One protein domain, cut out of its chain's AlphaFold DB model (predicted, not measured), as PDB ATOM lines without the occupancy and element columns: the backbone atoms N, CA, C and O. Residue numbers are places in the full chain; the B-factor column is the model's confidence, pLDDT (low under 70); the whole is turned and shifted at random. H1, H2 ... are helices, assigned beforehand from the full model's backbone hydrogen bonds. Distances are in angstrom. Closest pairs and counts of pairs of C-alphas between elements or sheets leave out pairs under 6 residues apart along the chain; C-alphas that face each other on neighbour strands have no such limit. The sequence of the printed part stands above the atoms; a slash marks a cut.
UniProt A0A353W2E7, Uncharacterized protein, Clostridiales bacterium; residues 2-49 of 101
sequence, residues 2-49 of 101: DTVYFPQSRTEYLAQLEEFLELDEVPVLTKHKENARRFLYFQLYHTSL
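Overview. This is residues 2 to 49 of the 101 residues of an uncharacterized protein of Clostridiales bacterium (UniProt A0A353W2E7). Two helices, H1 and then H2, stand apart in an open, flat frame; the lead-in, residues 2 to 9, runs from beside the first part of H2 across to the start of H1, and residues 23 to 29 close the frame's other side. The far part of H2 and the end after it, residues 40 to 49, stick out as an arm. The printed part has 48 residues, is all helix with no named strand, and is only just loose, close to extended, with a radius of gyration of the C-alphas of 14.4 A and spans of 44 by 24 by 12 A.

Along the chain. Start at C-alpha 2, (18.966, 11.270, 51.371). Find C-alpha 10 at (29.961, 25.932, 53.328); from there H1, residues 10 to 22, runs 18.9 A. H2, residues 30 to 46, runs 22.8 A to C-alpha 46 at (2.256, 6.467, 58.870).

Arrangement. H1 and H2 are apart, with a short link of 7 residues. In both, every O i to N i+4 pair is within hydrogen-bond range.

Size, cuts and confidence. Look at Glu 22 and Leu 49, whose C-alphas are the farthest apart, 45.3 A. The printed part has no cut, and no printed residue is under 70 in pLDDT.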
ATOM      1  N   ASP A   2      18.376  10.307  52.299       91.00
ATOM      2  CA  ASP A   2      18.966  11.270  51.371       91.00
ATOM      3  C   ASP A   2      17.927  11.666  50.310       91.00
ATOM      4  O   ASP A   2      17.662  10.898  49.381       91.00
ATOM      5  N   THR A   3      17.243  12.789  50.529       93.25
ATOM      6  CA  THR A   3      16.132  13.278  49.691       93.25
ATOM      7  C   THR A   3      16.508  14.488  48.844       93.25
ATOM      8  O   THR A   3      15.759  14.841  47.935       93.25
ATOM      9  N   VAL A   4      17.643  15.121  49.135       92.69
ATOM     10  CA  VAL A   4      18.118  16.357  48.515       92.69
ATOM     11  C   VAL A   4      19.640  16.366  48.529       92.69
ATOM     12  O   VAL A   4      20.262  15.744  49.385       92.69
ATOM     13  N   TYR A   5      20.242  17.147  47.640       95.06
ATOM     14  CA  TYR A   5      21.653  17.478  47.769       95.06
ATOM     15  C   TYR A   5      21.880  18.257  49.072       95.06
ATOM     16  O   TYR A   5      21.329  19.342  49.250       95.06
ATOM     17  N   PHE A   6      22.646  17.680  50.001       94.25
ATOM     18  CA  PHE A   6      22.896  18.269  51.317       94.25
ATOM     19  C   PHE A   6      24.401  18.297  51.644       94.25
ATOM     20  O   PHE A   6      24.895  17.427  52.369       94.25
ATOM     21  N   PRO A   7      25.151  19.268  51.087       96.44
ATOM     22  CA  PRO A   7      26.553  19.515  51.427       96.44
ATOM     23  C   PRO A   7      26.756  19.683  52.933       96.44
ATOM     24  O   PRO A   7      25.949  20.330  53.601       96.44
ATOM     25  N   GLN A   8      27.837  19.124  53.479       96.88
ATOM     26  CA  GLN A   8      28.080  19.121  54.928       96.88
ATOM     27  C   GLN A   8      28.880  20.339  55.403       96.88
ATOM     28  O   GLN A   8      29.061  20.545  56.604       96.88
ATOM     29  N   SER A   9      29.346  21.175  54.475       98.12
ATOM     30  CA  SER A   9      30.092  22.390  54.778       98.12
ATOM     31  C   SER A   9      29.773  23.517  53.800       98.12
ATOM     32  O   SER A   9      29.289  23.300  52.689       98.12
ATOM     33  N   ARG A  10      30.091  24.754  54.200       98.12
ATOM     34  CA  ARG A  10      29.961  25.932  53.328       98.12
ATOM     35  C   ARG A  10      30.794  25.792  52.051       98.12
ATOM     36  O   ARG A  10      30.345  26.216  50.994       98.12
ATOM     37  N   THR A  11      31.993  25.222  52.157       98.44
ATOM     38  CA  THR A  11      32.889  25.021  51.011       98.44
ATOM     39  C   THR A  11      32.291  24.028  50.018       98.44
ATOM     40  O   THR A  11      32.218  24.337  48.835       98.44
ATOM     41  N   GLU A  12      31.799  22.880  50.494       98.19
ATOM     42  CA  GLU A  12      31.115  21.895  49.641       98.19
ATOM     43  C   GLU A  12      29.844  22.470  49.011       98.19
ATOM     44  O   GLU A  12      29.551  22.194  47.851       98.19
ATOM     45  N   TYR A  13      29.107  23.297  49.758       97.94
ATOM     46  CA  TYR A  13      27.922  23.974  49.244       97.94
ATOM     47  C   TYR A  13      28.250  24.914  48.085       97.94
ATOM     48  O   TYR A  13      27.576  24.861  47.061       97.94
ATOM     49  N   LEU A  14      29.275  25.761  48.229       98.38
ATOM     50  CA  LEU A  14      29.665  26.698  47.174       98.38
ATOM     51  C   LEU A  14      30.157  25.964  45.924       98.38
ATOM     52  O   LEU A  14      29.732  26.314  44.831       98.38
ATOM     53  N   ALA A  15      30.961  24.909  46.090       98.00
ATOM     54  CA  ALA A  15      31.424  24.097  44.967       98.00
ATOM     55  C   ALA A  15      30.256  23.452  44.197       98.00
ATOM     56  O   ALA A  15      30.209  23.513  42.973       98.00
ATOM     57  N   GLN A  16      29.281  22.879  44.911       97.06
ATOM     58  CA  GLN A  16      28.102  22.280  44.281       97.06
ATOM     59  C   GLN A  16      27.167  23.324  43.652       97.06
ATOM     60  O   GLN A  16      26.545  23.058  42.626       97.06
ATOM     61  N   LEU A  17      27.054  24.511  44.251       97.00
ATOM     62  CA  LEU A  17      26.286  25.617  43.682       97.00
ATOM     63  C   LEU A  17      26.899  26.095  42.363       97.00
ATOM     64  O   LEU A  17      26.161  26.296  41.405       97.00
ATOM     65  N   GLU A  18      28.220  26.273  42.318       97.81
ATOM     66  CA  GLU A  18      28.941  26.656  41.100       97.81
ATOM     67  C   GLU A  18      28.725  25.623  39.987       97.81
ATOM     68  O   GLU A  18      28.337  26.007  38.888       97.81
ATOM     69  N   GLU A  19      28.840  24.325  40.293       96.94
ATOM     70  CA  GLU A  19      28.532  23.243  39.344       96.94
ATOM     71  C   GLU A  19      27.097  23.349  38.800       96.94
ATOM     72  O   GLU A  19      26.872  23.250  37.597       96.94
ATOM     73  N   PHE A  20      26.108  23.592  39.665       97.00
ATOM     74  CA  PHE A  20      24.707  23.689  39.247       97.00
ATOM     75  C   PHE A  20      24.391  24.931  38.414       97.00
ATOM     76  O   PHE A  20      23.470  24.875  37.603       97.00
ATOM     77  N   LEU A  21      25.121  26.034  38.593       97.25
ATOM     78  CA  LEU A  21      24.935  27.252  37.797       97.25
ATOM     79  C   LEU A  21      25.403  27.090  36.344       97.25
ATOM     80  O   LEU A  21      24.954  27.846  35.483       97.25
ATOM     81  N   GLU A  22      26.286  26.128  36.070       97.50
ATOM     82  CA  GLU A  22      26.783  25.829  34.721       97.50
ATOM     83  C   GLU A  22      25.921  24.802  33.968       97.50
ATOM     84  O   GLU A  22      26.059  24.655  32.753       97.50
ATOM     85  N   LEU A  23      25.030  24.090  34.666       96.88
ATOM     86  CA  LEU A  23      24.148  23.086  34.072       96.88
ATOM     87  C   LEU A  23      22.862  23.715  33.524       96.88
ATOM     88  O   LEU A  23      22.224  24.531  34.184       96.88
ATOM     89  N   ASP A  24      22.410  23.233  32.364       96.56
ATOM     90  CA  ASP A  24      21.095  23.595  31.815       96.56
ATOM     91  C   ASP A  24      19.938  23.098  32.708       96.56
ATOM     92  O   ASP A  24      18.896  23.745  32.819       96.56
ATOM     93  N   GLU A  25      20.114  21.942  33.360       96.38
ATOM     94  CA  GLU A  25      19.153  21.355  34.296       96.38
ATOM     95  C   GLU A  25      19.878  20.590  35.413       96.38
ATOM     96  O   GLU A  25      20.754  19.759  35.161       96.38
ATOM     97  N   VAL A  26      19.478  20.828  36.665       95.44
ATOM     98  CA  VAL A  26      20.012  20.095  37.819       95.44
ATOM     99  C   VAL A  26      19.417  18.681  37.855       95.44
ATOM    100  O   VAL A  26      18.195  18.529  37.961       95.44
ATOM    101  N   PRO A  27      20.240  17.618  37.832       94.00
ATOM    102  CA  PRO A  27      19.731  16.258  37.765       94.00
ATOM    103  C   PRO A  27      19.008  15.859  39.056       94.00
ATOM    104  O   PRO A  27      19.542  15.926  40.160       94.00
ATOM    105  N   VAL A  28      17.789  15.336  38.927       92.38
ATOM    106  CA  VAL A  28      17.085  14.731  40.064       92.38
ATOM    107  C   VAL A  28      17.462  13.256  40.175       92.38
ATOM    108  O   VAL A  28      16.913  12.409  39.461       92.38
ATOM    109  N   LEU A  29      18.367  12.938  41.104       95.19
ATOM    110  CA  LEU A  29      18.852  11.572  41.322       95.19
ATOM    111  C   LEU A  29      17.717  10.603  41.678       95.19
ATOM    112  O   LEU A  29      16.847  10.906  42.498       95.19
ATOM    113  N   THR A  30      17.773   9.386  41.133       95.06
ATOM    114  CA  THR A  30      16.792   8.324  41.415       95.06
ATOM    115  C   THR A  30      16.649   8.059  42.917       95.06
ATOM    116  O   THR A  30      15.526   8.000  43.417       95.06
ATOM    117  N   LYS A  31      17.766   8.035  43.662       95.12
ATOM    118  CA  LYS A  31      17.760   7.879  45.127       95.12
ATOM    119  C   LYS A  31      16.954   8.969  45.846       95.12
ATOM    120  O   LYS A  31      16.229   8.652  46.786       95.12
ATOM    121  N   HIS A  32      17.027  10.225  45.389       95.62
ATOM    122  CA  HIS A  32      16.274  11.334  45.983       95.62
ATOM    123  C   HIS A  32      14.779  11.117  45.764       95.62
ATOM    124  O   HIS A  32      14.003  11.238  46.706       95.62
ATOM    125  N   LYS A  33      14.374  10.708  44.553       94.56
ATOM    126  CA  LYS A  33      12.968  10.414  44.228       94.56
ATOM    127  C   LYS A  33      12.410   9.283  45.090       94.56
ATOM    128  O   LYS A  33      11.320   9.402  45.643       94.56
ATOM    129  N   GLU A  34      13.144   8.181  45.210       95.69
ATOM    130  CA  GLU A  34      12.727   7.023  46.007       95.69
ATOM    131  C   GLU A  34      12.615   7.361  47.494       95.69
ATOM    132  O   GLU A  34      11.605   7.063  48.133       95.69
ATOM    133  N   ASN A  35      13.626   8.033  48.040       96.00
ATOM    134  CA  ASN A  35      13.636   8.431  49.439       96.00
ATOM    135  C   ASN A  35      12.580   9.493  49.742       96.00
ATOM    136  O   ASN A  35      11.938   9.410  50.784       96.00
ATOM    137  N   ALA A  36      12.347  10.447  48.839       94.44
ATOM    138  CA  ALA A  36      11.296  11.447  48.998       94.44
ATOM    139  C   ALA A  36       9.910  10.794  49.035       94.44
ATOM    140  O   ALA A  36       9.094  11.144  49.881       94.44
ATOM    141  N   ARG A  37       9.654   9.783  48.191       94.19
ATOM    142  CA  ARG A  37       8.403   9.005  48.240       94.19
ATOM    143  C   ARG A  37       8.231   8.274  49.569       94.19
ATOM    144  O   ARG A  37       7.153   8.333  50.146       94.19
ATOM    145  N   ARG A  38       9.282   7.618  50.073       93.44
ATOM    146  CA  ARG A  38       9.252   6.939  51.383       93.44
ATOM    147  C   ARG A  38       9.021   7.922  52.528       93.44
ATOM    148  O   ARG A  38       8.227   7.645  53.419       93.44
ATOM    149  N   PHE A  39       9.692   9.069  52.482       92.69
ATOM    150  CA  PHE A  39       9.534  10.133  53.462       92.69
ATOM    151  C   PHE A  39       8.103  10.685  53.467       92.69
ATOM    152  O   PHE A  39       7.476  10.738  54.521       92.69
ATOM    153  N   LEU A  40       7.551  11.007  52.292       92.56
ATOM    154  CA  LEU A  40       6.171  11.475  52.157       92.56
ATOM    155  C   LEU A  40       5.158  10.414  52.578       92.56
ATOM    156  O   LEU A  40       4.194  10.745  53.254       92.56
ATOM    157  N   TYR A  41       5.381   9.142  52.240       91.19
ATOM    158  CA  TYR A  41       4.541   8.055  52.739       91.19
ATOM    159  C   TYR A  41       4.509   8.048  54.270       91.19
ATOM    160  O   TYR A  41       3.440   8.014  54.873       91.19
ATOM    161  N   PHE A  42       5.677   8.143  54.905       89.94
ATOM    162  CA  PHE A  42       5.757   8.149  56.359       89.94
ATOM    163  C   PHE A  42       5.027   9.358  56.963       89.94
ATOM    164  O   PHE A  42       4.218   9.190  57.869       89.94
ATOM    165  N   GLN A  43       5.263  10.558  56.430       89.69
ATOM    166  CA  GLN A  43       4.691  11.806  56.947       89.69
ATOM    167  C   GLN A  43       3.191  11.984  56.647       89.69
ATOM    168  O   GLN A  43       2.497  12.692  57.370       89.69
ATOM    169  N   LEU A  44       2.681  11.413  55.557       89.44
ATOM    170  CA  LEU A  44       1.280  11.585  55.165       89.44
ATOM    171  C   LEU A  44       0.400  10.422  55.619       89.44
ATOM    172  O   LEU A  44      -0.778  10.632  55.898       89.44
ATOM    173  N   TYR A  45       0.950   9.211  55.709       85.31
ATOM    174  CA  TYR A  45       0.184   8.012  56.044       85.31
ATOM    175  C   TYR A  45       0.577   7.435  57.397       85.31
ATOM    176  O   TYR A  45      -0.289   7.255  58.240       85.31
ATOM    177  N   HIS A  46       1.861   7.166  57.642       85.81
ATOM    178  CA  HIS A  46       2.256   6.467  58.870       85.81
ATOM    179  C   HIS A  46       2.077   7.314  60.138       85.81
ATOM    180  O   HIS A  46       1.716   6.792  61.189       85.81
ATOM    181  N   THR A  47       2.303   8.625  60.050       89.12
ATOM    182  CA  THR A  47       2.028   9.556  61.153       89.12
ATOM    183  C   THR A  47       0.550   9.930  61.261       89.12
ATOM    184  O   THR A  47       0.157  10.573  62.230       89.12
ATOM    185  N   SER A  48      -0.272   9.570  60.270       91.19
ATOM    186  CA  SER A  48      -1.712   9.809  60.307       91.19
ATOM    187  C   SER A  48      -2.387   8.717  61.123       91.19
ATOM    188  O   SER A  48      -2.204   7.526  60.884       91.19
ATOM    189  N   LEU A  49      -3.194   9.132  62.092       93.25
ATOM    190  CA  LEU A  49      -3.937   8.211  62.935       93.25
ATOM    191  C   LEU A  49      -5.299   7.901  62.296       93.25
ATOM    192  O   LEU A  49      -6.049   8.836  62.006       93.25
TER     193      LEU A  49